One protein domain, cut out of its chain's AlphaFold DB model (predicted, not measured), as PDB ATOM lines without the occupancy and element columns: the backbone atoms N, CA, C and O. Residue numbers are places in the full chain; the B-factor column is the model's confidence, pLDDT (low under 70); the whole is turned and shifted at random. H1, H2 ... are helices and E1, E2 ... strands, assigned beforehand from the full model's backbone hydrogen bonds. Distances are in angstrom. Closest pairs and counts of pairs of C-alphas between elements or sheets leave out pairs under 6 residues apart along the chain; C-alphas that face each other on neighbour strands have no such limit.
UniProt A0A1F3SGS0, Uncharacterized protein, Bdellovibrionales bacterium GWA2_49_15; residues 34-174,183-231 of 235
ATOM      1  N   SER A  34     -28.050  53.629 -19.935       50.19
ATOM      2  CA  SER A  34     -27.907  52.661 -21.046       50.19
ATOM      3  C   SER A  34     -29.224  52.091 -21.584       50.19
ATOM      4  O   SER A  34     -29.253  51.627 -22.717       50.19
ATOM      5  N   LEU A  35     -30.340  52.165 -20.844       56.66
ATOM      6  CA  LEU A  35     -31.609  51.591 -21.324       56.66
ATOM      7  C   LEU A  35     -32.091  52.233 -22.634       56.66
ATOM      8  O   LEU A  35     -32.572  51.532 -23.520       56.66
ATOM      9  N   GLY A  36     -31.924  53.553 -22.773       57.22
ATOM     10  CA  GLY A  36     -32.346  54.283 -23.970       57.22
ATOM     11  C   GLY A  36     -31.608  53.850 -25.240       57.22
ATOM     12  O   GLY A  36     -32.218  53.814 -26.301       57.22
ATOM     13  N   SER A  37     -30.332  53.454 -25.140       57.47
ATOM     14  CA  SER A  37     -29.544  53.008 -26.296       57.47
ATOM     15  C   SER A  37     -29.806  51.556 -26.692       57.47
ATOM     16  O   SER A  37     -29.539  51.200 -27.835       57.47
ATOM     17  N   ILE A  38     -30.326  50.715 -25.788       62.25
ATOM     18  CA  ILE A  38     -30.680  49.315 -26.099       62.25
ATOM     19  C   ILE A  38     -31.948  49.249 -26.976       62.25
ATOM     20  O   ILE A  38     -32.177  48.274 -27.692       62.25
ATOM     21  N   MET A  39     -32.768  50.304 -26.946       64.94
ATOM     22  CA  MET A  39     -33.985  50.421 -27.755       64.94
ATOM     23  C   MET A  39     -33.720  50.850 -29.203       64.94
ATOM     24  O   MET A  39     -34.622  50.734 -30.038       64.94
ATOM     25  N   ASP A  40     -32.512  51.320 -29.516       71.44
ATOM     26  CA  ASP A  40     -32.168  51.771 -30.859       71.44
ATOM     27  C   ASP A  40     -32.142  50.604 -31.864       71.44
ATOM     28  O   ASP A  40     -31.936  49.433 -31.525       71.44
ATOM     29  N   ALA A  41     -32.369  50.923 -33.141       81.00
ATOM     30  CA  ALA A  41     -32.128  49.975 -34.223       81.00
ATOM     31  C   ALA A  41     -30.657  49.511 -34.194       81.00
ATOM     32  O   ALA A  41     -29.797  50.329 -33.853       81.00
ATOM     33  N   PRO A  42     -30.346  48.252 -34.570       89.00
ATOM     34  CA  PRO A  42     -28.971  47.764 -34.612       89.00
ATOM     35  C   PRO A  42     -28.074  48.719 -35.401       89.00
ATOM     36  O   PRO A  42     -28.323  48.987 -36.579       89.00
ATOM     37  N   LYS A  43     -27.037  49.249 -34.748       92.44
ATOM     38  CA  LYS A  43     -26.077  50.159 -35.373       92.44
ATOM     39  C   LYS A  43     -24.797  49.389 -35.673       92.44
ATOM     40  O   LYS A  43     -24.364  48.598 -34.836       92.44
ATOM     41  N   PRO A  44     -24.164  49.588 -36.841       93.94
ATOM     42  CA  PRO A  44     -22.827  49.059 -37.076       93.94
ATOM     43  C   PRO A  44     -21.864  49.531 -35.981       93.94
ATOM     44  O   PRO A  44     -21.953  50.676 -35.525       93.94
ATOM     45  N   LEU A  45     -20.933  48.669 -35.569       93.75
ATOM     46  CA  LEU A  45     -19.853  49.080 -34.673       93.75
ATOM     47  C   LEU A  45     -19.079  50.250 -35.303       93.75
ATOM     48  O   LEU A  45     -18.740  50.220 -36.485       93.75
ATOM     49  N   SER A  46     -18.793  51.291 -34.516       93.69
ATOM     50  CA  SER A  46     -17.923  52.385 -34.962       93.69
ATOM     51  C   SER A  46     -16.503  51.874 -35.217       93.69
ATOM     52  O   SER A  46     -16.109  50.882 -34.611       93.69
ATOM     53  N   GLY A  47     -15.708  52.562 -36.048       93.69
ATOM     54  CA  GLY A  47     -14.363  52.101 -36.443       93.69
ATOM     55  C   GLY A  47     -13.490  51.643 -35.266       93.69
ATOM     56  O   GLY A  47     -13.042  50.505 -35.239       93.69
ATOM     57  N   GLN A  48     -13.375  52.462 -34.214       95.06
ATOM     58  CA  GLN A  48     -12.615  52.087 -33.014       95.06
ATOM     59  C   GLN A  48     -13.198  50.859 -32.286       95.06
ATOM     60  O   GLN A  48     -12.450  49.986 -31.855       95.06
ATOM     61  N   LYS A  49     -14.529  50.774 -32.130       95.25
ATOM     62  CA  LYS A  49     -15.174  49.611 -31.491       95.25
ATOM     63  C   LYS A  49     -14.998  48.348 -32.338       95.25
ATOM     64  O   LYS A  49     -14.838  47.269 -31.779       95.25
ATOM     65  N   MET A  50     -15.030  48.490 -33.661       95.81
ATOM     66  CA  MET A  50     -14.835  47.410 -34.620       95.81
ATOM     67  C   MET A  50     -13.410  46.859 -34.543       95.81
ATOM     68  O   MET A  50     -13.256  45.643 -34.458       95.81
ATOM     69  N   ASP A  51     -12.398  47.727 -34.480       95.44
ATOM     70  CA  ASP A  51     -10.997  47.321 -34.320       95.44
ATOM     71  C   ASP A  51     -10.790  46.547 -33.010       95.44
ATOM     72  O   ASP A  51     -10.237  45.448 -33.017       95.44
ATOM     73  N   ILE A  52     -11.313  47.065 -31.890       95.81
ATOM     74  CA  ILE A  52     -11.227  46.395 -30.581       95.81
ATOM     75  C   ILE A  52     -11.924  45.029 -30.624       95.81
ATOM     76  O   ILE A  52     -11.343  44.023 -30.211       95.81
ATOM     77  N   ALA A  53     -13.154  44.974 -31.141       96.50
ATOM     78  CA  ALA A  53     -13.908  43.729 -31.256       96.50
ATOM     79  C   ALA A  53     -13.179  42.710 -32.146       96.50
ATOM     80  O   ALA A  53     -13.091  41.534 -31.796       96.50
ATOM     81  N   TYR A  54     -12.592  43.152 -33.260       96.31
ATOM     82  CA  TYR A  54     -11.814  42.294 -34.149       96.31
ATOM     83  C   TYR A  54     -10.576  41.717 -33.448       96.31
ATOM     84  O   TYR A  54     -10.343  40.506 -33.509       96.31
ATOM     85  N   THR A  55      -9.828  42.540 -32.709       94.88
ATOM     86  CA  THR A  55      -8.684  42.099 -31.897       94.88
ATOM     87  C   THR A  55      -9.103  41.068 -30.841       94.88
ATOM     88  O   THR A  55      -8.444  40.033 -30.709       94.88
ATOM     89  N   MET A  56     -10.230  41.275 -30.151       95.25
ATOM     90  CA  MET A  56     -10.790  40.285 -29.218       95.25
ATOM     91  C   MET A  56     -11.109  38.961 -29.919       95.25
ATOM     92  O   MET A  56     -10.742  37.891 -29.432       95.25
ATOM     93  N   CYS A  57     -11.745  39.013 -31.088       96.44
ATOM     94  CA  CYS A  57     -12.106  37.821 -31.850       96.44
ATOM     95  C   CYS A  57     -10.887  37.037 -32.347       96.44
ATOM     96  O   CYS A  57     -10.897  35.804 -32.319       96.44
ATOM     97  N   LEU A  58      -9.818  37.725 -32.758       95.25
ATOM     98  CA  LEU A  58      -8.547  37.082 -33.095       95.25
ATOM     99  C   LEU A  58      -7.913  36.406 -31.876       95.25
ATOM    100  O   LEU A  58      -7.483  35.257 -31.982       95.25
ATOM    101  N   ALA A  59      -7.900  37.076 -30.722       93.44
ATOM    102  CA  ALA A  59      -7.377  36.513 -29.483       93.44
ATOM    103  C   ALA A  59      -8.147  35.244 -29.075       93.44
ATOM    104  O   ALA A  59      -7.542  34.210 -28.800       93.44
ATOM    105  N   LEU A  60      -9.482  35.271 -29.147       95.12
ATOM    106  CA  LEU A  60     -10.333  34.110 -28.866       95.12
ATOM    107  C   LEU A  60     -10.168  32.969 -29.882       95.12
ATOM    108  O   LEU A  60     -10.265  31.789 -29.522       95.12
ATOM    109  N   ARG A  61      -9.909  33.282 -31.157       94.75
ATOM    110  CA  ARG A  61      -9.576  32.270 -32.170       94.75
ATOM    111  C   ARG A  61      -8.244  31.598 -31.850       94.75
ATOM    112  O   ARG A  61      -8.176  30.373 -31.859       94.75
ATOM    113  N   ASN A  62      -7.224  32.384 -31.510       92.38
ATOM    114  CA  ASN A  62      -5.910  31.871 -31.128       92.38
ATOM    115  C   ASN A  62      -5.996  30.999 -29.870       92.38
ATOM    116  O   ASN A  62      -5.488  29.882 -29.883       92.38
ATOM    117  N   LYS A  63      -6.736  31.442 -28.844       91.94
ATOM    118  CA  LYS A  63      -7.040  30.635 -27.653       91.94
ATOM    119  C   LYS A  63      -7.611  29.273 -28.011       91.94
ATOM    120  O   LYS A  63      -7.164  28.273 -27.474       91.94
ATOM    121  N   THR A  64      -8.589  29.229 -28.919       93.00
ATOM    122  CA  THR A  64      -9.232  27.969 -29.331       93.00
ATOM    123  C   THR A  64      -8.197  26.975 -29.871       93.00
ATOM    124  O   THR A  64      -8.218  25.800 -29.510       93.00
ATOM    125  N   THR A  65      -7.274  27.450 -30.712       92.38
ATOM    126  CA  THR A  65      -6.190  26.636 -31.282       92.38
ATOM    127  C   THR A  65      -5.187  26.191 -30.218       92.38
ATOM    128  O   THR A  65      -4.812  25.019 -30.176       92.38
ATOM    129  N   GLU A  66      -4.764  27.099 -29.338       91.19
ATOM    130  CA  GLU A  66      -3.809  26.807 -28.262       91.19
ATOM    131  C   GLU A  66      -4.392  25.809 -27.254       91.19
ATOM    132  O   GLU A  66      -3.764  24.806 -26.929       91.19
ATOM    133  N   PHE A  67      -5.642  26.010 -26.839       92.75
ATOM    134  CA  PHE A  67      -6.330  25.129 -25.899       92.75
ATOM    135  C   PHE A  67      -6.457  23.707 -26.441       92.75
ATOM    136  O   PHE A  67      -6.180  22.753 -25.722       92.75
ATOM    137  N   ARG A  68      -6.816  23.562 -27.722       93.94
ATOM    138  CA  ARG A  68      -6.895  22.251 -28.377       93.94
ATOM    139  C   ARG A  68      -5.536  21.580 -28.564       93.94
ATOM    140  O   ARG A  68      -5.453  20.362 -28.492       93.94
ATOM    141  N   SER A  69      -4.491  22.352 -28.858       92.94
ATOM    142  CA  SER A  69      -3.177  21.786 -29.190       92.94
ATOM    143  C   SER A  69      -2.311  21.488 -27.970       92.94
ATOM    144  O   SER A  69      -1.506  20.561 -28.035       92.94
ATOM    145  N   LYS A  70      -2.456  22.257 -26.886       90.94
ATOM    146  CA  LYS A  70      -1.548  22.197 -25.731       90.94
ATOM    147  C   LYS A  70      -2.246  21.929 -24.406       90.94
ATOM    148  O   LYS A  70      -1.682  21.213 -23.599       90.94
ATOM    149  N   HIS A  71      -3.464  22.434 -24.210       91.56
ATOM    150  CA  HIS A  71      -4.080  22.462 -22.879       91.56
ATOM    151  C   HIS A  71      -5.226  21.462 -22.666       91.56
ATOM    152  O   HIS A  71      -5.884  21.480 -21.624       91.56
ATOM    153  N   LEU A  72      -5.519  20.584 -23.631       94.25
ATOM    154  CA  LEU A  72      -6.552  19.561 -23.448       94.25
ATOM    155  C   LEU A  72      -6.200  18.641 -22.276       94.25
ATOM    156  O   LEU A  72      -5.104  18.096 -22.204       94.25
ATOM    157  N   ASN A  73      -7.181  18.406 -21.405       94.19
ATOM    158  CA  ASN A  73      -7.069  17.650 -20.156       94.19
ATOM    159  C   ASN A  73      -6.177  18.286 -19.080       94.19
ATOM    160  O   ASN A  73      -6.004  17.677 -18.021       94.19
ATOM    161  N   GLU A  74      -5.659  19.497 -19.301       93.62
ATOM    162  CA  GLU A  74      -4.979  20.249 -18.251       93.62
ATOM    163  C   GLU A  74      -5.957  20.771 -17.202       93.62
ATOM    164  O   GLU A  74      -7.175  20.863 -17.412       93.62
ATOM    165  N   ILE A  75      -5.394  21.093 -16.041       92.94
ATOM    166  CA  ILE A  75      -6.126  21.584 -14.888       92.94
ATOM    167  C   ILE A  75      -6.059  23.110 -14.844       92.94
ATOM    168  O   ILE A  75      -4.995  23.718 -14.952       92.94
ATOM    169  N   PHE A  76      -7.221  23.713 -14.628       91.75
ATOM    170  CA  PHE A  76      -7.405  25.148 -14.489       91.75
ATOM    171  C   PHE A  76      -8.085  25.453 -13.162       91.75
ATOM    172  O   PHE A  76      -9.100  24.835 -12.830       91.75
ATOM    173  N   SER A  77      -7.540  26.417 -12.426       92.62
ATOM    174  CA  SER A  77      -8.112  26.881 -11.165       92.62
ATOM    175  C   SER A  77      -8.713  28.267 -11.339       92.62
ATOM    176  O   SER A  77      -8.122  29.147 -11.967       92.62
ATOM    177  N   PHE A  78      -9.888  28.462 -10.759       93.88
ATOM    178  CA  PHE A  78     -10.583  29.737 -10.778       93.88
ATOM    179  C   PHE A  78     -10.972  30.144  -9.370       93.88
ATOM    180  O   PHE A  78     -11.355  29.301  -8.564       93.88
ATOM    181  N   GLU A  79     -10.932  31.440  -9.102       95.00
ATOM    182  CA  GLU A  79     -11.594  32.024  -7.944       95.00
ATOM    183  C   GLU A  79     -12.972  32.532  -8.374       95.00
ATOM    184  O   GLU A  79     -13.092  33.328  -9.306       95.00
ATOM    185  N   ILE A  80     -14.018  32.025  -7.723       95.88
ATOM    186  CA  ILE A  80     -15.408  32.414  -7.949       95.88
ATOM    187  C   ILE A  80     -15.853  33.306  -6.799       95.88
ATOM    188  O   ILE A  80     -16.030  32.835  -5.676       95.88
ATOM    189  N   GLU A  81     -16.072  34.584  -7.087       96.69
ATOM    190  CA  GLU A  81     -16.638  35.551  -6.152       96.69
ATOM    191  C   GLU A  81     -18.138  35.699  -6.432       96.69
ATOM    192  O   GLU A  81     -18.555  36.130  -7.510       96.69
ATOM    193  N   HIS A  82     -18.970  35.364  -5.451       96.31
ATOM    194  CA  HIS A  82     -20.409  35.614  -5.478       96.31
ATOM    195  C   HIS A  82     -20.731  36.771  -4.542       96.31
ATOM    196  O   HIS A  82     -20.332  36.755  -3.384       96.31
ATOM    197  N   THR A  83     -21.436  37.785  -5.037       96.50
ATOM    198  CA  THR A  83     -21.961  38.889  -4.228       96.50
ATOM    199  C   THR A  83     -23.476  38.880  -4.319       96.50
ATOM    200  O   THR A  83     -24.032  39.160  -5.380       96.50
ATOM    201  N   ALA A  84     -24.145  38.591  -3.208       95.56
ATOM    202  CA  ALA A  84     -25.599  38.570  -3.123       95.56
ATOM    203  C   ALA A  84     -26.200  39.987  -3.018       95.56
ATOM    204  O   ALA A  84     -25.517  40.958  -2.684       95.56
ATOM    205  N   CYS A  85     -27.515  40.104  -3.230       93.50
ATOM    206  CA  CYS A  85     -28.253  41.377  -3.162       93.50
ATOM    207  C   CYS A  85     -28.116  42.126  -1.823       93.50
ATOM    208  O   CYS A  85     -28.118  43.354  -1.780       93.50
ATOM    209  N   ASN A  86     -27.940  41.401  -0.715       94.56
ATOM    210  CA  ASN A  86     -27.681  41.973   0.614       94.56
ATOM    211  C   ASN A  86     -26.220  42.444   0.806       94.56
ATOM    212  O   ASN A  86     -25.842  42.818   1.915       94.56
ATOM    213  N   ARG A  87     -25.403  42.422  -0.258       92.75
ATOM    214  CA  ARG A  87     -23.971  42.755  -0.288       92.75
ATOM    215  C   ARG A  87     -23.061  41.778   0.457       92.75
ATOM    216  O   ARG A  87     -21.883  42.086   0.628       92.75
ATOM    217  N   SER A  88     -23.555  40.614   0.885       96.12
ATOM    218  CA  SER A  88     -22.666  39.559   1.372       96.12
ATOM    219  C   SER A  88     -21.877  38.987   0.200       96.12
ATOM    220  O   SER A  88     -22.476  38.646  -0.821       96.12
ATOM    221  N   SER A  89     -20.560  38.877   0.361       96.06
ATOM    222  CA  SER A  89     -19.676  38.269  -0.630       96.06
ATOM    223  C   SER A  89     -19.101  36.959  -0.104       96.06
ATOM    224  O   SER A  89     -18.732  36.866   1.069       96.06
ATOM    225  N   THR A  90     -19.022  35.958  -0.971       96.62
ATOM    226  CA  THR A  90     -18.349  34.683  -0.720       96.62
ATOM    227  C   THR A  90     -17.385  34.403  -1.861       96.62
ATOM    228  O   THR A  90     -17.770  34.535  -3.020       96.62
ATOM    229  N   SER A  91     -16.162  33.985  -1.540       96.06
ATOM    230  CA  SER A  91     -15.176  33.533  -2.525       96.06
ATOM    231  C   SER A  91     -14.955  32.028  -2.390       96.06
ATOM    232  O   SER A  91     -14.944  31.488  -1.281       96.06
ATOM    233  N   THR A  92     -14.837  31.324  -3.511       95.50
ATOM    234  CA  THR A  92     -14.543  29.889  -3.556       95.50
ATOM    235  C   THR A  92     -13.568  29.599  -4.682       95.50
ATOM    236  O   THR A  92     -13.807  29.969  -5.827       95.50
ATOM    237  N   VAL A  93     -12.492  28.880  -4.370       94.75
ATOM    238  CA  VAL A  93     -11.585  28.361  -5.394       94.75
ATOM    239  C   VAL A  93     -12.151  27.057  -5.943       94.75
ATOM    240  O   VAL A  93     -12.459  26.139  -5.183       94.75
ATOM    241  N   ILE A  94     -12.276  26.975  -7.263       94.44
ATOM    242  CA  ILE A  94     -12.654  25.757  -7.972       94.44
ATOM    243  C   ILE A  94     -11.494  25.281  -8.834       94.44
ATOM    244  O   ILE A  94     -10.783  26.074  -9.447       94.44
ATOM    245  N   THR A  95     -11.342  23.967  -8.917       94.31
ATOM    246  CA  THR A  95     -10.411  23.322  -9.836       94.31
ATOM    247  C   THR A  95     -11.217  22.582 -10.889       94.31
ATOM    248  O   THR A  95     -12.205  21.902 -10.590       94.31
ATOM    249  N   THR A  96     -10.819  22.755 -12.139       94.75
ATOM    250  CA  THR A  96     -11.513  22.231 -13.310       94.75
ATOM    251  C   THR A  96     -10.523  21.541 -14.233       94.75
ATOM    252  O   THR A  96      -9.328  21.827 -14.189       94.75
ATOM    253  N   ARG A  97     -11.013  20.652 -15.089       95.56
ATOM    254  CA  ARG A  97     -10.233  20.058 -16.171       95.56
ATOM    255  C   ARG A  97     -10.787  20.512 -17.512       95.56
ATOM    256  O   ARG A  97     -11.998  20.466 -17.723       95.56
ATOM    257  N   LEU A  98      -9.914  20.946 -18.416       95.19
ATOM    258  CA  LEU A  98     -10.328  21.316 -19.764       95.19
ATOM    259  C   LEU A  98     -10.655  20.061 -20.577       95.19
ATOM    260  O   LEU A  98      -9.807  19.190 -20.761       95.19
ATOM    261  N   HIS A  99     -11.862  20.003 -21.121       95.75
ATOM    262  CA  HIS A  99     -12.312  18.932 -21.997       95.75
ATOM    263  C   HIS A  99     -12.965  19.492 -23.257       95.75
ATOM    264  O   HIS A  99     -13.407  20.638 -23.300       95.75
ATOM    265  N   GLU A 100     -13.047  18.664 -24.294       96.12
ATOM    266  CA  GLU A 100     -13.786  18.972 -25.512       96.12
ATOM    267  C   GLU A 100     -14.973  18.020 -25.653       96.12
ATOM    268  O   GLU A 100     -14.844  16.806 -25.506       96.12
ATOM    269  N   THR A 101     -16.154  18.564 -25.928       95.00
ATOM    270  CA  THR A 101     -17.371  17.788 -26.189       95.00
ATOM    271  C   THR A 101     -18.129  18.438 -27.334       95.00
ATOM    272  O   THR A 101     -18.420  19.628 -27.284       95.00
ATOM    273  N   ASN A 102     -18.449  17.675 -28.384       93.00
ATOM    274  CA  ASN A 102     -19.140  18.181 -29.581       93.00
ATOM    275  C   ASN A 102     -18.472  19.428 -30.200       93.00
ATOM    276  O   ASN A 102     -19.154  20.369 -30.597       93.00
ATOM    277  N   ASN A 103     -17.135  19.445 -30.270       91.00
ATOM    278  CA  ASN A 103     -16.323  20.585 -30.726       91.00
ATOM    279  C   ASN A 103     -16.428  21.860 -29.864       91.00
ATOM    280  O   ASN A 103     -16.033  22.938 -30.315       91.00
ATOM    281  N   VAL A 104     -16.950  21.754 -28.639       94.25
ATOM    282  CA  VAL A 104     -17.015  22.838 -27.655       94.25
ATOM    283  C   VAL A 104     -16.035  22.544 -26.526       94.25
ATOM    284  O   VAL A 104     -16.050  21.462 -25.941       94.25
ATOM    285  N   LEU A 105     -15.185  23.521 -26.221       95.69
ATOM    286  CA  LEU A 105     -14.271  23.472 -25.086       95.69
ATOM    287  C   LEU A 105     -15.035  23.820 -23.800       95.69
ATOM    288  O   LEU A 105     -15.716  24.847 -23.734       95.69
ATOM    289  N   ILE A 106     -14.902  22.981 -22.777       95.88
ATOM    290  CA  ILE A 106     -15.556  23.133 -21.476       95.88
ATOM    291  C   ILE A 106     -14.549  22.957 -20.339       95.88
ATOM    292  O   ILE A 106     -13.667  22.104 -20.403       95.88
ATOM    293  N   TYR A 107     -14.705  23.740 -19.279       95.12
ATOM    294  CA  TYR A 107     -14.081  23.485 -17.988       95.12
ATOM    295  C   TYR A 107     -14.995  22.553 -17.198       95.12
ATOM    296  O   TYR A 107     -16.137  22.911 -16.934       95.12
ATOM    297  N   ASP A 108     -14.549  21.354 -16.840       95.19
ATOM    298  CA  ASP A 108     -15.365  20.414 -16.067       95.19
ATOM    299  C   ASP A 108     -14.891  20.334 -14.617       95.19
ATOM    300  O   ASP A 108     -13.694  20.236 -14.350       95.19
ATOM    301  N   SER A 109     -15.825  20.383 -13.669       93.94
ATOM    302  CA  SER A 109     -15.555  20.316 -12.232       93.94
ATOM    303  C   SER A 109     -16.541  19.379 -11.556       93.94
ATOM    304  O   SER A 109     -17.709  19.316 -11.938       93.94
ATOM    305  N   THR A 110     -16.079  18.692 -10.516       90.56
ATOM    306  CA  THR A 110     -16.924  17.868  -9.641       90.56
ATOM    307  C   THR A 110     -17.632  18.690  -8.564       90.56
ATOM    308  O   THR A 110     -18.529  18.176  -7.895       90.56
ATOM    309  N   LEU A 111     -17.244  19.956  -8.378       90.75
ATOM    310  CA  LEU A 111     -17.881  20.858  -7.423       90.75
ATOM    311  C   LEU A 111     -19.245  21.319  -7.947       90.75
ATOM    312  O   LEU A 111     -19.391  21.678  -9.113       90.75
ATOM    313  N   ALA A 112     -20.239  21.359  -7.055       88.88
ATOM    314  CA  ALA A 112     -21.601  21.803  -7.369       88.88
ATOM    315  C   ALA A 112     -21.766  23.339  -7.404       88.88
ATOM    316  O   ALA A 112     -22.872  23.837  -7.610       88.88
ATOM    317  N   THR A 113     -20.689  24.096  -7.180       89.56
ATOM    318  CA  THR A 113     -20.687  25.564  -7.237       89.56
ATOM    319  C   THR A 113     -20.946  26.038  -8.665       89.56
ATOM    320  O   THR A 113     -20.490  25.417  -9.621       89.56
ATOM    321  N   PHE A 114     -21.665  27.148  -8.834       91.38
ATOM    322  CA  PHE A 114     -21.837  27.765 -10.149       91.38
ATOM    323  C   PHE A 114     -20.511  28.347 -10.664       91.38
ATOM    324  O   PHE A 114     -19.787  29.001  -9.916       91.38
ATOM    325  N   TYR A 115     -20.224  28.154 -11.951       93.25
ATOM    326  CA  TYR A 115     -19.107  28.776 -12.664       93.25
ATOM    327  C   TYR A 115     -19.389  28.806 -14.170       93.25
ATOM    328  O   TYR A 115     -20.304  28.140 -14.670       93.25
ATOM    329  N   PHE A 116     -18.599  29.568 -14.920       93.81
ATOM    330  CA  PHE A 116     -18.725  29.646 -16.370       93.81
ATOM    331  C   PHE A 116     -18.067  28.424 -17.019       93.81
ATOM    332  O   PHE A 116     -16.869  28.400 -17.297       93.81
ATOM    333  N   LYS A 117     -18.883  27.389 -17.247       94.31
ATOM    334  CA  LYS A 117     -18.446  26.091 -17.780       94.31
ATOM    335  C   LYS A 117     -17.875  26.163 -19.197       94.31
ATOM    336  O   LYS A 117     -16.882  25.509 -19.496       94.31
ATOM    337  N   ASN A 118     -18.513  26.919 -20.085       94.25
ATOM    338  CA  ASN A 118     -18.091  26.990 -21.481       94.25
ATOM    339  C   ASN A 118     -16.868  27.891 -21.614       94.25
ATOM    340  O   ASN A 118     -16.883  29.035 -21.158       94.25
ATOM    341  N   VAL A 119     -15.834  27.402 -22.292       93.94
ATOM    342  CA  VAL A 119     -14.671  28.225 -22.608       93.94
ATOM    343  C   VAL A 119     -15.078  29.259 -23.654       93.94
ATOM    344  O   VAL A 119     -15.522  28.913 -24.750       93.94
ATOM    345  N   GLU A 120     -14.891  30.538 -23.328       93.38
ATOM    346  CA  GLU A 120     -15.085  31.619 -24.291       93.38
ATOM    347  C   GLU A 120     -14.109  31.447 -25.462       93.38
ATOM    348  O   GLU A 120     -12.888  31.364 -25.269       93.38
ATOM    349  N   THR A 121     -14.667  31.400 -26.668       94.75
ATOM    350  CA  THR A 121     -13.975  31.260 -27.949       94.75
ATOM    351  C   THR A 121     -14.664  32.135 -28.994       94.75
ATOM    352  O   THR A 121     -15.729  32.700 -28.773       94.75
ATOM    353  N   HIS A 122     -14.081  32.233 -30.184       95.25
ATOM    354  CA  HIS A 122     -14.681  32.990 -31.282       95.25
ATOM    355  C   HIS A 122     -16.007  32.395 -31.806       95.25
ATOM    356  O   HIS A 122     -16.727  33.076 -32.532       95.25
ATOM    357  N   THR A 123     -16.330  31.140 -31.466       95.19
ATOM    358  CA  THR A 123     -17.563  30.442 -31.883       95.19
ATOM    359  C   THR A 123     -18.488  30.081 -30.726       95.19
ATOM    360  O   THR A 123     -19.629  29.703 -30.970       95.19
ATOM    361  N   THR A 124     -18.023  30.190 -29.481       93.81
ATOM    362  CA  THR A 124     -18.795  29.862 -28.277       93.81
ATOM    363  C   THR A 124     -18.646  30.975 -27.255       93.81
ATOM    364  O   THR A 124     -17.523  31.359 -26.935       93.81
ATOM    365  N   GLY A 125     -19.764  31.427 -26.692       92.12
ATOM    366  CA  GLY A 125     -19.778  32.402 -25.607       92.12
ATOM    367  C   GLY A 125     -20.376  33.746 -26.003       92.12
ATOM    368  O   GLY A 125     -21.110  33.847 -26.988       92.12
ATOM    369  N   LEU A 126     -20.084  34.766 -25.199       93.62
ATOM    370  CA  LEU A 126     -20.664  36.103 -25.304       93.62
ATOM    371  C   LEU A 126     -20.365  36.775 -26.651       93.62
ATOM    372  O   LEU A 126     -21.234  37.438 -27.214       93.62
ATOM    373  N   LEU A 127     -19.143  36.623 -27.165       95.25
ATOM    374  CA  LEU A 127     -18.708  37.309 -28.384       95.25
ATOM    375  C   LEU A 127     -18.961  36.520 -29.671       95.25
ATOM    376  O   LEU A 127     -18.748  37.063 -30.754       95.25
ATOM    377  N   ALA A 128     -19.456  35.282 -29.597       95.19
ATOM    378  CA  ALA A 128     -19.692  34.447 -30.777       95.19
ATOM    379  C   ALA A 128     -20.570  35.119 -31.865       95.19
ATOM    380  O   ALA A 128     -20.187  35.053 -33.042       95.19
ATOM    381  N   PRO A 129     -21.673  35.830 -31.531       95.12
ATOM    382  CA  PRO A 129     -22.493  36.526 -32.530       95.12
ATOM    383  C   PRO A 129     -21.764  37.670 -33.253       95.12
ATOM    384  O   PRO A 129     -22.111  38.000 -34.383       95.12
ATOM    385  N   ILE A 130     -20.747  38.260 -32.617       96.38
ATOM    386  CA  ILE A 130     -19.949  39.364 -33.164       96.38
ATOM    387  C   ILE A 130     -18.746  38.823 -33.948       96.38
ATOM    388  O   ILE A 130     -18.452  39.283 -35.052       96.38
ATOM    389  N   CYS A 131     -18.069  37.804 -33.418       96.75
ATOM    390  CA  CYS A 131     -16.854  37.263 -34.012       96.75
ATOM    391  C   CYS A 131     -17.084  36.519 -35.324       96.75
ATOM    392  O   CYS A 131     -16.249  36.623 -36.223       96.75
ATOM    393  N   GLY A 132     -18.204  35.806 -35.471       94.25
ATOM    394  CA  GLY A 132     -18.531  35.103 -36.713       94.25
ATOM    395  C   GLY A 132     -18.552  36.031 -37.940       94.25
ATOM    396  O   GLY A 132     -17.814  35.768 -38.894       94.25
ATOM    397  N   PRO A 133     -19.360  37.108 -37.934       94.31
ATOM    398  CA  PRO A 133     -19.381  38.109 -39.001       94.31
ATOM    399  C   PRO A 133     -18.047  38.850 -39.167       94.31
ATOM    400  O   PRO A 133     -17.531  38.916 -40.284       94.31
ATOM    401  N   LEU A 134     -17.444  39.348 -38.076       96.19
ATOM    402  CA  LEU A 134     -16.204  40.136 -38.154       96.19
ATOM    403  C   LEU A 134     -15.051  39.354 -38.788       96.19
ATOM    404  O   LEU A 134     -14.371  39.863 -39.677       96.19
ATOM    405  N   LEU A 135     -14.848  38.095 -38.388       96.31
ATOM    406  CA  LEU A 135     -13.776  37.256 -38.936       96.31
ATOM    407  C   LEU A 135     -14.015  36.852 -40.400       96.31
ATOM    408  O   LEU A 135     -13.078  36.423 -41.070       96.31
ATOM    409  N   LYS A 136     -15.244  37.003 -40.910       96.31
ATOM    410  CA  LYS A 136     -15.599  36.827 -42.329       96.31
ATOM    411  C   LYS A 136     -15.535  38.135 -43.129       96.31
ATOM    412  O   LYS A 136     -15.889  38.129 -44.305       96.31
ATOM    413  N   GLY A 137     -15.119  39.245 -42.514       94.44
ATOM    414  CA  GLY A 137     -15.082  40.566 -43.150       94.44
ATOM    415  C   GLY A 137     -16.456  41.223 -43.306       94.44
ATOM    416  O   GLY A 137     -16.623  42.100 -44.149       94.44
ATOM    417  N   GLN A 138     -17.453  40.791 -42.530       95.50
ATOM    418  CA  GLN A 138     -18.794  41.374 -42.532       95.50
ATOM    419  C   GLN A 138     -18.921  42.456 -41.452       95.50
ATOM    420  O   GLN A 138     -18.216  42.439 -40.442       95.50
ATOM    421  N   LEU A 139     -19.854  43.388 -41.653       92.19
ATOM    422  CA  LEU A 139     -20.190  44.391 -40.646       92.19
ATOM    423  C   LEU A 139     -20.898  43.719 -39.463       92.19
ATOM    424  O   LEU A 139     -21.915  43.052 -39.651       92.19
ATOM    425  N   ALA A 140     -20.377  43.922 -38.254       94.62
ATOM    426  CA  ALA A 140     -21.063  43.551 -37.023       94.62
ATOM    427  C   ALA A 140     -21.784  44.760 -36.423       94.62
ATOM    428  O   ALA A 140     -21.331  45.904 -36.541       94.62
ATOM    429  N   THR A 141     -22.913  44.493 -35.777       94.81
ATOM    430  CA  THR A 141     -23.717  45.496 -35.084       94.81
ATOM    431  C   THR A 141     -23.409  45.504 -33.594       94.81
ATOM    432  O   THR A 141     -22.985  44.507 -33.018       94.81
ATOM    433  N   ASP A 142     -23.644  46.641 -32.950       93.44
ATOM    434  CA  ASP A 142     -23.553  46.782 -31.498       93.44
ATOM    435  C   ASP A 142     -24.719  46.123 -30.754       93.44
ATOM    436  O   ASP A 142     -24.698  46.066 -29.532       93.44
ATOM    437  N   THR A 143     -25.724  45.629 -31.476       93.75
ATOM    438  CA  THR A 143     -26.931  45.024 -30.920       93.75
ATOM    439  C   THR A 143     -27.262  43.742 -31.672       93.75
ATOM    440  O   THR A 143     -27.217  43.719 -32.904       93.75
ATOM    441  N   VAL A 144     -27.601  42.688 -30.932       93.38
ATOM    442  CA  VAL A 144     -27.999  41.374 -31.449       93.38
ATOM    443  C   VAL A 144     -29.330  40.978 -30.814       93.38
ATOM    444  O   VAL A 144     -29.514  41.143 -29.608       93.38
ATOM    445  N   ASP A 145     -30.259  40.463 -31.614       91.50
ATOM    446  CA  ASP A 145     -31.509  39.899 -31.102       91.50
ATOM    447  C   ASP A 145     -31.236  38.516 -30.480       91.50
ATOM    448  O   ASP A 145     -30.661  37.633 -31.118       91.50
ATOM    449  N   GLU A 146     -31.647  38.316 -29.227       89.56
ATOM    450  CA  GLU A 146     -31.474  37.068 -28.473       89.56
ATOM    451  C   GLU A 146     -32.827  36.555 -27.980       89.56
ATOM    452  O   GLU A 146     -33.264  36.894 -26.883       89.56
ATOM    453  N   GLY A 147     -33.488  35.714 -28.780       86.62
ATOM    454  CA  GLY A 147     -34.745  35.064 -28.402       86.62
ATOM    455  C   GLY A 147     -35.841  36.064 -28.018       86.62
ATOM    456  O   GLY A 147     -36.505  36.621 -28.885       86.62
ATOM    457  N   ASP A 148     -36.037  36.262 -26.712       83.38
ATOM    458  CA  ASP A 148     -37.027  37.165 -26.113       83.38
ATOM    459  C   ASP A 148     -36.485  38.568 -25.767       83.38
ATOM    460  O   ASP A 148     -37.204  39.401 -25.202       83.38
ATOM    461  N   GLY A 149     -35.225  38.848 -26.098       89.94
ATOM    462  CA  GLY A 149     -34.554  40.094 -25.760       89.94
ATOM    463  C   GLY A 149     -33.591  40.601 -26.826       89.94
ATOM    464  O   GLY A 149     -33.485  40.072 -27.931       89.94
ATOM    465  N   LYS A 150     -32.886  41.668 -26.465       92.25
ATOM    466  CA  LYS A 150     -31.806  42.272 -27.239       92.25
ATOM    467  C   LYS A 150     -30.569  42.378 -26.373       92.25
ATOM    468  O   LYS A 150     -30.659  42.801 -25.219       92.25
ATOM    469  N   ARG A 151     -29.417  42.043 -26.942       93.62
ATOM    470  CA  ARG A 151     -28.117  42.236 -26.311       93.62
ATOM    471  C   ARG A 151     -27.376  43.380 -26.980       93.62
ATOM    472  O   ARG A 151     -27.086  43.295 -28.167       93.62
ATOM    473  N   GLN A 152     -27.044  44.417 -26.215       94.12
ATOM    474  CA  GLN A 152     -26.188  45.515 -26.667       94.12
ATOM    475  C   GLN A 152     -24.757  45.321 -26.165       94.12
ATOM    476  O   GLN A 152     -24.565  44.958 -25.008       94.12
ATOM    477  N   PHE A 153     -23.764  45.613 -27.000       94.81
ATOM    478  CA  PHE A 153     -22.338  45.468 -26.730       94.81
ATOM    479  C   PHE A 153     -21.623  46.820 -26.728       94.81
ATOM    480  O   PHE A 153     -21.817  47.670 -27.599       94.81
ATOM    481  N   ASN A 154     -20.717  46.994 -25.773       94.75
ATOM    482  CA  ASN A 154     -19.807  48.123 -25.695       94.75
ATOM    483  C   ASN A 154     -18.378  47.627 -25.506       94.75
ATOM    484  O   ASN A 154     -18.102  46.860 -24.589       94.75
ATOM    485  N   PHE A 155     -17.487  48.092 -26.377       95.31
ATOM    486  CA  PHE A 155     -16.089  47.685 -26.430       95.31
ATOM    487  C   PHE A 155     -15.187  48.826 -25.973       95.31
ATOM    488  O   PHE A 155     -15.395  49.978 -26.364       95.31
ATOM    489  N   TYR A 156     -14.184  48.488 -25.171       94.75
ATOM    490  CA  TYR A 156     -13.214  49.410 -24.594       94.75
ATOM    491  C   TYR A 156     -11.814  48.798 -24.687       94.75
ATOM    492  O   TYR A 156     -11.645  47.593 -24.506       94.75
ATOM    493  N   ALA A 157     -10.812  49.628 -24.960       90.94
ATOM    494  CA  ALA A 157      -9.409  49.243 -24.861       90.94
ATOM    495  C   ALA A 157      -8.870  49.680 -23.491       90.94
ATOM    496  O   ALA A 157      -9.121  50.809 -23.069       90.94
ATOM    497  N   GLU A 158      -8.138  48.800 -22.814       85.75
ATOM    498  CA  GLU A 158      -7.513  49.041 -21.510       85.75
ATOM    499  C   GLU A 158      -6.085  48.471 -21.561       85.75
ATOM    500  O   GLU A 158      -5.935  47.266 -21.450       85.75
ATOM    501  N   ASP A 159      -5.054  49.293 -21.794       81.88
ATOM    502  CA  ASP A 159      -3.609  48.958 -21.773       81.88
ATOM    503  C   ASP A 159      -3.237  47.460 -21.889       81.88
ATOM    504  O   ASP A 159      -2.955  46.779 -20.905       81.88
ATOM    505  N   GLY A 160      -3.222  46.931 -23.120       78.88
ATOM    506  CA  GLY A 160      -2.875  45.526 -23.403       78.88
ATOM    507  C   GLY A 160      -4.032  44.529 -23.250       78.88
ATOM    508  O   GLY A 160      -3.926  43.382 -23.683       78.88
ATOM    509  N   ARG A 161      -5.173  44.978 -22.736       86.19
ATOM    510  CA  ARG A 161      -6.429  44.237 -22.628       86.19
ATOM    511  C   ARG A 161      -7.522  44.904 -23.445       86.19
ATOM    512  O   ARG A 161      -7.528  46.112 -23.694       86.19
ATOM    513  N   ALA A 162      -8.494  44.097 -23.825       92.56
ATOM    514  CA  ALA A 162      -9.749  44.565 -24.370       92.56
ATOM    515  C   ALA A 162     -10.876  44.164 -23.427       92.56
ATOM    516  O   ALA A 162     -10.923  43.043 -22.917       92.56
ATOM    517  N   LYS A 163     -11.801  45.088 -23.200       94.44
ATOM    518  CA  LYS A 163     -12.959  44.890 -22.341       94.44
ATOM    519  C   LYS A 163     -14.226  45.005 -23.161       94.44
ATOM    520  O   LYS A 163     -14.386  45.934 -23.952       94.44
ATOM    521  N   VAL A 164     -15.153  44.091 -22.920       94.69
ATOM    522  CA  VAL A 164     -16.516  44.180 -23.427       94.69
ATOM    523  C   VAL A 164     -17.484  44.205 -22.257       94.69
ATOM    524  O   VAL A 164     -17.373  43.421 -21.316       94.69
ATOM    525  N   THR A 165     -18.448  45.111 -22.329       94.38
ATOM    526  CA  THR A 165     -19.643  45.087 -21.490       94.38
ATOM    527  C   THR A 165     -20.833  44.843 -22.395       94.38
ATOM    528  O   THR A 165     -20.983  45.517 -23.415       94.38
ATOM    529  N   SER A 166     -21.682  43.893 -22.026       93.69
ATOM    530  CA  SER A 166     -22.941  43.647 -22.708       93.69
ATOM    531  C   SER A 166     -24.123  43.756 -21.759       93.69
ATOM    532  O   SER A 166     -24.018  43.397 -20.587       93.69
ATOM    533  N   TYR A 167     -25.247  44.221 -22.286       93.00
ATOM    534  CA  TYR A 167     -26.504  44.330 -21.561       93.00
ATOM    535  C   TYR A 167     -27.565  43.538 -22.306       93.00
ATOM    536  O   TYR A 167     -27.868  43.857 -23.455       93.00
ATOM    537  N   LEU A 168     -28.127  42.519 -21.661       92.50
ATOM    538  CA  LEU A 168     -29.314  41.831 -22.152       92.50
ATOM    539  C   LEU A 168     -30.541  42.530 -21.579       92.50
ATOM    540  O   LEU A 168     -30.730  42.568 -20.358       92.50
ATOM    541  N   ALA A 169     -31.385  43.048 -22.463       90.19
ATOM    542  CA  ALA A 169     -32.671  43.607 -22.098       90.19
ATOM    543  C   ALA A 169     -33.819  42.803 -22.705       90.19
ATOM    544  O   ALA A 169     -33.734  42.324 -23.835       90.19
ATOM    545  N   ARG A 170     -34.912  42.680 -21.957       89.50
ATOM    546  CA  ARG A 170     -36.141  41.997 -22.376       89.50
ATOM    547  C   ARG A 170     -37.315  42.948 -22.309       89.50
ATOM    548  O   ARG A 170     -37.282  43.917 -21.556       89.50
ATOM    549  N   ARG A 171     -38.353  42.668 -23.091       84.69
ATOM    550  CA  ARG A 171     -39.598  43.433 -23.018       84.69
ATOM    551  C   ARG A 171     -40.233  43.237 -21.640       84.69
ATOM    552  O   ARG A 171     -40.400  42.100 -21.208       84.69
ATOM    553  N   ASP A 172     -40.605  44.328 -20.982       80.50
ATOM    554  CA  ASP A 172     -41.363  44.269 -19.736       80.50
ATOM    555  C   ASP A 172     -42.796  43.801 -20.027       80.50
ATOM    556  O   ASP A 172     -43.564  44.479 -20.714       80.50
ATOM    557  N   THR A 173     -43.147  42.609 -19.544       76.31
ATOM    558  CA  THR A 173     -44.491  42.034 -19.691       76.31
ATOM    559  C   THR A 173     -45.452  42.474 -18.586       76.31
ATOM    560  O   THR A 173     -46.646  42.210 -18.699       76.31
ATOM    561  N   ASN A 174     -44.957  43.129 -17.532       70.19
ATOM    562  CA  ASN A 174     -45.724  43.503 -16.340       70.19
ATOM    563  C   ASN A 174     -46.070  44.999 -16.281       70.19
ATOM    564  O   ASN A 174     -46.812  45.416 -15.388       70.19
ATOM    565  N   PHE A 183     -38.156  48.157 -22.416       76.44
ATOM    566  CA  PHE A 183     -37.187  47.090 -22.195       76.44
ATOM    567  C   PHE A 183     -36.563  47.259 -20.813       76.44
ATOM    568  O   PHE A 183     -36.148  48.359 -20.463       76.44
ATOM    569  N   ILE A 184     -36.455  46.173 -20.052       83.38
ATOM    570  CA  ILE A 184     -35.731  46.130 -18.779       83.38
ATOM    571  C   ILE A 184     -34.426  45.366 -18.967       83.38
ATOM    572  O   ILE A 184     -34.407  44.304 -19.590       83.38
ATOM    573  N   VAL A 185     -33.325  45.899 -18.436       85.62
ATOM    574  CA  VAL A 185     -32.055  45.162 -18.384       85.62
ATOM    575  C   VAL A 185     -32.215  44.042 -17.372       85.62
ATOM    576  O   VAL A 185     -32.478  44.298 -16.204       85.62
ATOM    577  N   VAL A 186     -32.056  42.803 -17.827       90.06
ATOM    578  CA  VAL A 186     -32.169  41.601 -16.987       90.06
ATOM    579  C   VAL A 186     -30.807  41.004 -16.652       90.06
ATOM    580  O   VAL A 186     -30.707  40.168 -15.756       90.06
ATOM    581  N   ARG A 187     -29.756  41.409 -17.375       91.38
ATOM    582  CA  ARG A 187     -28.391  40.929 -17.164       91.38
ATOM    583  C   ARG A 187     -27.362  41.898 -17.739       91.38
ATOM    584  O   ARG A 187     -27.531  42.390 -18.853       91.38
ATOM    585  N   GLU A 188     -26.283  42.108 -16.999       92.69
ATOM    586  CA  GLU A 188     -25.048  42.737 -17.473       92.69
ATOM    587  C   GLU A 188     -23.936  41.678 -17.448       92.69
ATOM    588  O   GLU A 188     -23.713  41.042 -16.420       92.69
ATOM    589  N   ASP A 189     -23.244  41.475 -18.567       94.06
ATOM    590  CA  ASP A 189     -22.062  40.610 -18.642       94.06
ATOM    591  C   ASP A 189     -20.840  41.475 -18.987       94.06
ATOM    592  O   ASP A 189     -20.867  42.249 -19.946       94.06
ATOM    593  N   ILE A 190     -19.765  41.351 -18.215       94.12
ATOM    594  CA  ILE A 190     -18.501  42.072 -18.392       94.12
ATOM    595  C   ILE A 190     -17.405  41.034 -18.602       94.12
ATOM    596  O   ILE A 190     -17.282  40.106 -17.805       94.12
ATOM    597  N   LYS A 191     -16.595  41.210 -19.647       93.69
ATOM    598  CA  LYS A 191     -15.428  40.365 -19.909       93.69
ATOM    599  C   LYS A 191     -14.196  41.204 -20.183       93.69
ATOM    600  O   LYS A 191     -14.271  42.179 -20.937       93.69
ATOM    601  N   GLN A 192     -13.066  40.791 -19.623       92.38
ATOM    602  CA  GLN A 192     -11.744  41.297 -19.981       92.38
ATOM    603  C   GLN A 192     -10.929  40.190 -20.648       92.38
ATOM    604  O   GLN A 192     -10.804  39.082 -20.129       92.38
ATOM    605  N   ILE A 193     -10.382  40.501 -21.821       90.38
ATOM    606  CA  ILE A 193      -9.626  39.577 -22.660       90.38
ATOM    607  C   ILE A 193      -8.218  40.130 -22.853       90.38
ATOM    608  O   ILE A 193      -8.045  41.280 -23.260       90.38
ATOM    609  N   GLU A 194      -7.214  39.293 -22.603       88.69
ATOM    610  CA  GLU A 194      -5.823  39.613 -22.925       88.69
ATOM    611  C   GLU A 194      -5.630  39.644 -24.448       88.69
ATOM    612  O   GLU A 194      -5.815  38.633 -25.138       88.69
ATOM    613  N   THR A 195      -5.268  40.816 -24.977       86.00
ATOM    614  CA  THR A 195      -5.115  41.063 -26.424       86.00
ATOM    615  C   THR A 195      -3.744  41.614 -26.826       86.00
ATOM    616  O   THR A 195      -3.463  41.734 -28.018       86.00
ATOM    617  N   GLY A 196      -2.912  41.999 -25.858       78.88
ATOM    618  CA  GLY A 196      -1.602  42.613 -26.063       78.88
ATOM    619  C   GLY A 196      -0.509  41.629 -26.499       78.88
ATOM    620  O   GLY A 196      -0.751  40.426 -26.588       78.88
ATOM    621  N   PRO A 197       0.710  42.118 -26.793       63.09
ATOM    622  CA  PRO A 197       1.826  41.265 -27.186       63.09
ATOM    623  C   PRO A 197       2.166  40.259 -26.080       63.09
ATOM    624  O   PRO A 197       2.303  40.607 -24.909       63.09
ATOM    625  N   VAL A 198       2.292  38.996 -26.479       59.22
ATOM    626  CA  VAL A 198       2.487  37.851 -25.589       59.22
ATOM    627  C   VAL A 198       3.897  37.874 -25.014       59.22
ATOM    628  O   VAL A 198       4.867  37.669 -25.741       59.22
ATOM    629  N   LEU A 199       4.017  38.076 -23.701       66.75
ATOM    630  CA  LEU A 199       5.190  37.584 -22.982       66.75
ATOM    631  C   LEU A 199       5.177  36.046 -23.037       66.75
ATOM    632  O   LEU A 199       4.093  35.461 -22.965       66.75
ATOM    633  N   PRO A 200       6.335  35.369 -23.157       64.62
ATOM    634  CA  PRO A 200       6.387  33.909 -23.140       64.62
ATOM    635  C   PRO A 200       5.589  33.331 -21.962       64.62
ATOM    636  O   PRO A 200       5.793  33.740 -20.822       64.62
ATOM    637  N   GLY A 201       4.666  32.407 -22.244       65.25
ATOM    638  CA  GLY A 201       3.793  31.786 -21.237       65.25
ATOM    639  C   GLY A 201       2.423  32.449 -21.038       65.25
ATOM    640  O   GLY A 201       1.589  31.885 -20.335       65.25
ATOM    641  N   VAL A 202       2.137  33.595 -21.668       72.19
ATOM    642  CA  VAL A 202       0.798  34.210 -21.630       72.19
ATOM    643  C   VAL A 202      -0.085  33.635 -22.739       72.19
ATOM    644  O   VAL A 202       0.273  33.654 -23.915       72.19
ATOM    645  N   ILE A 203      -1.271  33.146 -22.384       72.25
ATOM    646  CA  ILE A 203      -2.237  32.645 -23.364       72.25
ATOM    647  C   ILE A 203      -3.114  33.814 -23.839       72.25
ATOM    648  O   ILE A 203      -3.869  34.389 -23.058       72.25
ATOM    649  N   LEU A 204      -3.033  34.178 -25.125       78.50
ATOM    650  CA  LEU A 204      -3.942  35.179 -25.706       78.50
ATOM    651  C   LEU A 204      -5.380  34.710 -25.644       78.50
ATOM    652  O   LEU A 204      -5.662  33.523 -25.790       78.50
ATOM    653  N   GLY A 205      -6.300  35.658 -25.487       73.00
ATOM    654  CA  GLY A 205      -7.715  35.331 -25.398       73.00
ATOM    655  C   GLY A 205      -8.094  34.686 -24.067       73.00
ATOM    656  O   GLY A 205      -9.273  34.379 -23.860       73.00
ATOM    657  N   LEU A 206      -7.119  34.441 -23.178       79.81
ATOM    658  CA  LEU A 206      -7.393  33.990 -21.830       79.81
ATOM    659  C   LEU A 206      -8.180  35.088 -21.132       79.81
ATOM    660  O   LEU A 206      -7.784  36.253 -21.091       79.81
ATOM    661  N   GLU A 207      -9.352  34.698 -20.664       72.62
ATOM    662  CA  GLU A 207     -10.232  35.590 -19.941       72.62
ATOM    663  C   GLU A 207      -9.725  35.636 -18.508       72.62
ATOM    664  O   GLU A 207      -9.705  34.608 -17.830       72.62
ATOM    665  N   SER A 208      -9.240  36.800 -18.087       73.19
ATOM    666  CA  SER A 208      -8.713  36.995 -16.736       73.19
ATOM    667  C   SER A 208      -9.820  37.328 -15.737       73.19
ATOM    668  O   SER A 208      -9.673  37.031 -14.554       73.19
ATOM    669  N   ASP A 209     -10.939  37.881 -16.220       86.81
ATOM    670  CA  ASP A 209     -12.089  38.285 -15.414       86.81
ATOM    671  C   ASP A 209     -13.387  38.199 -16.234       86.81
ATOM    672  O   ASP A 209     -13.584  38.954 -17.197       86.81
ATOM    673  N   GLN A 210     -14.266  37.279 -15.833       93.12
ATOM    674  CA  GLN A 210     -15.647  37.209 -16.299       93.12
ATOM    675  C   GLN A 210     -16.583  37.606 -15.166       93.12
ATOM    676  O   GLN A 210     -16.624  36.928 -14.145       93.12
ATOM    677  N   THR A 211     -17.411  38.628 -15.362       94.56
ATOM    678  CA  THR A 211     -18.437  39.017 -14.389       94.56
ATOM    679  C   THR A 211     -19.823  38.983 -15.022       94.56
ATOM    680  O   THR A 211     -20.046  39.573 -16.075       94.56
ATOM    681  N   GLN A 212     -20.779  38.350 -14.349       95.12
ATOM    682  CA  GLN A 212     -22.204  38.430 -14.653       95.12
ATOM    683  C   GLN A 212     -22.926  39.128 -13.509       95.12
ATOM    684  O   GLN A 212     -22.671  38.836 -12.343       95.12
ATOM    685  N   ARG A 213     -23.847  40.032 -13.839       94.00
ATOM    686  CA  ARG A 213     -24.689  40.747 -12.883       94.00
ATOM    687  C   ARG A 213     -26.154  40.613 -13.243       94.00
ATOM    688  O   ARG A 213     -26.525  40.750 -14.409       94.00
ATOM    689  N   ILE A 214     -26.979  40.390 -12.231       91.44
ATOM    690  CA  ILE A 214     -28.431  40.262 -12.346       91.44
ATOM    691  C   ILE A 214     -29.067  41.293 -11.404       91.44
ATOM    692  O   ILE A 214     -28.642  41.382 -10.250       91.44
ATOM    693  N   PRO A 215     -30.039  42.100 -11.867       88.75
ATOM    694  CA  PRO A 215     -30.732  43.047 -11.000       88.75
ATOM    695  C   PRO A 215     -31.432  42.340  -9.837       88.75
ATOM    696  O   PRO A 215     -32.080  41.309 -10.017       88.75
ATOM    697  N   CYS A 216     -31.337  42.928  -8.652       90.44
ATOM    698  CA  CYS A 216     -32.043  42.473  -7.463       90.44
ATOM    699  C   CYS A 216     -33.522  42.900  -7.482       90.44
ATOM    700  O   CYS A 216     -33.893  43.812  -8.225       90.44
ATOM    701  N   PRO A 217     -34.382  42.306  -6.626       88.56
ATOM    702  CA  PRO A 217     -35.800  42.675  -6.545       88.56
ATOM    703  C   PRO A 217     -36.061  44.146  -6.189       88.56
ATOM    704  O   PRO A 217     -37.145  44.655  -6.453       88.56
ATOM    705  N   ASP A 218     -35.083  44.830  -5.588       85.62
ATOM    706  CA  ASP A 218     -35.163  46.260  -5.275       85.62
ATOM    707  C   ASP A 218     -35.010  47.166  -6.513       85.62
ATOM    708  O   ASP A 218     -35.249  48.369  -6.416       85.62
ATOM    709  N   GLY A 219     -34.602  46.613  -7.663       79.81
ATOM    710  CA  GLY A 219     -34.351  47.342  -8.908       79.81
ATOM    711  C   GLY A 219     -33.135  48.276  -8.876       79.81
ATOM    712  O   GLY A 219     -32.902  49.000  -9.842       79.81
ATOM    713  N   VAL A 220     -32.363  48.287  -7.784       78.81
ATOM    714  CA  VAL A 220     -31.250  49.225  -7.554       78.81
ATOM    715  C   VAL A 220     -29.924  48.489  -7.405       78.81
ATOM    716  O   VAL A 220     -28.889  48.972  -7.877       78.81
ATOM    717  N   THR A 221     -29.928  47.343  -6.730       86.19
ATOM    718  CA  THR A 221     -28.731  46.534  -6.506       86.19
ATOM    719  C   THR A 221     -28.617  45.408  -7.528       86.19
ATOM    720  O   THR A 221     -29.542  45.124  -8.289       86.19
ATOM    721  N   PHE A 222     -27.433  44.801  -7.582       89.31
ATOM    722  CA  PHE A 222     -27.144  43.669  -8.451       89.31
ATOM    723  C   PHE A 222     -26.543  42.550  -7.617       89.31
ATOM    724  O   PHE A 222     -25.629  42.791  -6.825       89.31
ATOM    725  N   GLU A 223     -27.030  41.340  -7.844       94.44
ATOM    726  CA  GLU A 223     -26.291  40.130  -7.532       94.44
ATOM    727  C   GLU A 223     -25.229  39.943  -8.613       94.44
ATOM    728  O   GLU A 223     -25.475  40.243  -9.785       94.44
ATOM    729  N   SER A 224     -24.037  39.484  -8.241       95.31
ATOM    730  CA  SER A 224     -22.966  39.262  -9.205       95.31
ATOM    731  C   SER A 224     -22.200  37.979  -8.964       95.31
ATOM    732  O   SER A 224     -21.863  37.666  -7.824       95.31
ATOM    733  N   VAL A 225     -21.835  37.312 -10.052       96.06
ATOM    734  CA  VAL A 225     -20.845  36.237 -10.063       96.06
ATOM    735  C   VAL A 225     -19.652  36.695 -10.875       96.06
ATOM    736  O   VAL A 225     -19.813  37.092 -12.029       96.06
ATOM    737  N   ARG A 226     -18.465  36.609 -10.289       95.69
ATOM    738  CA  ARG A 226     -17.198  36.905 -10.940       95.69
ATOM    739  C   ARG A 226     -16.304  35.674 -10.907       95.69
ATOM    740  O   ARG A 226     -16.158  35.051  -9.864       95.69
ATOM    741  N   GLN A 227     -15.742  35.312 -12.051       95.00
ATOM    742  CA  GLN A 227     -14.785  34.225 -12.204       95.00
ATOM    743  C   GLN A 227     -13.442  34.817 -12.608       95.00
ATOM    744  O   GLN A 227     -13.313  35.416 -13.676       95.00
ATOM    745  N   LEU A 228     -12.456  34.615 -11.746       91.75
ATOM    746  CA  LEU A 228     -11.084  35.062 -11.915       91.75
ATOM    747  C   LEU A 228     -10.211  33.869 -12.253       91.75
ATOM    748  O   LEU A 228     -10.244  32.842 -11.574       91.75
ATOM    749  N   PHE A 229      -9.414  34.010 -13.303       89.50
ATOM    750  CA  PHE A 229      -8.425  33.003 -13.643       89.50
ATOM    751  C   PHE A 229      -7.267  33.074 -12.646       89.50
ATOM    752  O   PHE A 229      -6.555  34.078 -12.594       89.50
ATOM    753  N   LEU A 230      -7.056  32.009 -11.871       86.31
ATOM    754  CA  LEU A 230      -5.860  31.886 -11.048       86.31
ATOM    755  C   LEU A 230      -4.760  31.362 -11.960       86.31
ATOM    756  O   LEU A 230      -4.919  30.309 -12.578       86.31
ATOM    757  N   THR A 231      -3.684  32.137 -12.112       67.50
ATOM    758  CA  THR A 231      -2.565  31.787 -12.992       67.50
ATOM    759  C   THR A 231      -2.174  30.333 -12.797       67.50
ATOM    760  O   THR A 231      -2.062  29.870 -11.662       67.50
TER     761      THR A 231
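This is residues 34 to 174 and 183 to 231 of the 235 residues of an uncharacterized protein of Bdellovibrionales bacterium GWA2_49_15 (UniProt A0A1F3SGS0). One large sheet of nine strands is curled like part of a barrel, and the long helix H2 crosses it near the ends of E5, E6 and E7 and reaches towards E2 and E3. The short helix H3 packs on H2, and the four-residue H1 is on the sheet away from both. The printed part has 190 residues, with three named helices and nine named strands in the order H1 H2 E1 E2 E3 H3 E4 E5 E6 E7 E8 E9. The antiparallel sheet runs E3 E2 E1 E9 E8 E7 E6 E5 E4. The class is mixed, helices and strands; the whole is compact, with a radius of gyration of the C-alphas of 16.9 A, and spans 47 by 44 by 34 A.

H1, residues 35 to 38, is on the sheet at a height of 7.8 A, only just over E6, residues 161 to 171, with 3 C-alphas there; their closest C-alphas, Ile 38 and Ala 169, are 7.2 A apart. H2, residues 47 to 70, runs across the strands at a height of 7.9 A over the sheet, at 88 degrees on the local plane to E5, residues 149 to 158; their closest C-alphas are Lys 49 and Phe 155, 5.5 A. H2 and the sheet make two layers, a helix on one face of a sheet. E1, residues 75 to 83, E2, residues 89 to 101, and E3, residues 104 to 108, form a meander of two hairpins, each strand the antiparallel neighbour of the one before, with N 80 and O 92 at 2.8 A and N 99 and O 106 at 2.9 A, within hydrogen-bond range. E2 bends by 63 degrees at residue 98. H3, residues 128 to 135, touches residues 53 to 58 of H2 alone, about perpendicular at 78 degrees, closest at C-alphas Cys 57 and Cys 131, 5.2 A; it only grazes the sheet. E4, residues 143 to 146, E5 and E6 form a second meander of hairpins (N 151 and O 144, 2.8 A; N 154 and O 165, 2.8 A). E7, residues 183 to 194, E8, residues 207 to 215, and E9, residues 222 to 230, form a third (N 190 and O 211, 2.8 A; N 225 and O 212, 2.9 A). E6 and E7 are antiparallel neighbours, with N 166 and O 189 within hydrogen-bond range at 2.8 A, and so are E1 and E9, with N 81 and O 226 within hydrogen-bond range at 2.8 A. In H2 every O i to N i+4 pair is within hydrogen-bond range, in H3 3 of 4; H1 is too short for one.

H1 begins at C-alpha 35 (-31.609, 51.591, -21.324). H2 is 34.3 A long, E2 32.8 A, E6 33.2 A and E7 32.3 A. E9 ends at C-alpha 230 (-5.860, 31.886, -11.048).

The two C-alphas farthest apart, Asn 174 and Pro 200, are 53.4 A apart. Residues 175 to 182 are not printed; C-alphas 174 and 183 are 11.0 A apart across the cut. The links E3 to H3 and E7 to E8 are long. Mean pLDDT of the printed part is 89.5; residues 34 to 39, 197 to 201 and 231 are under 70.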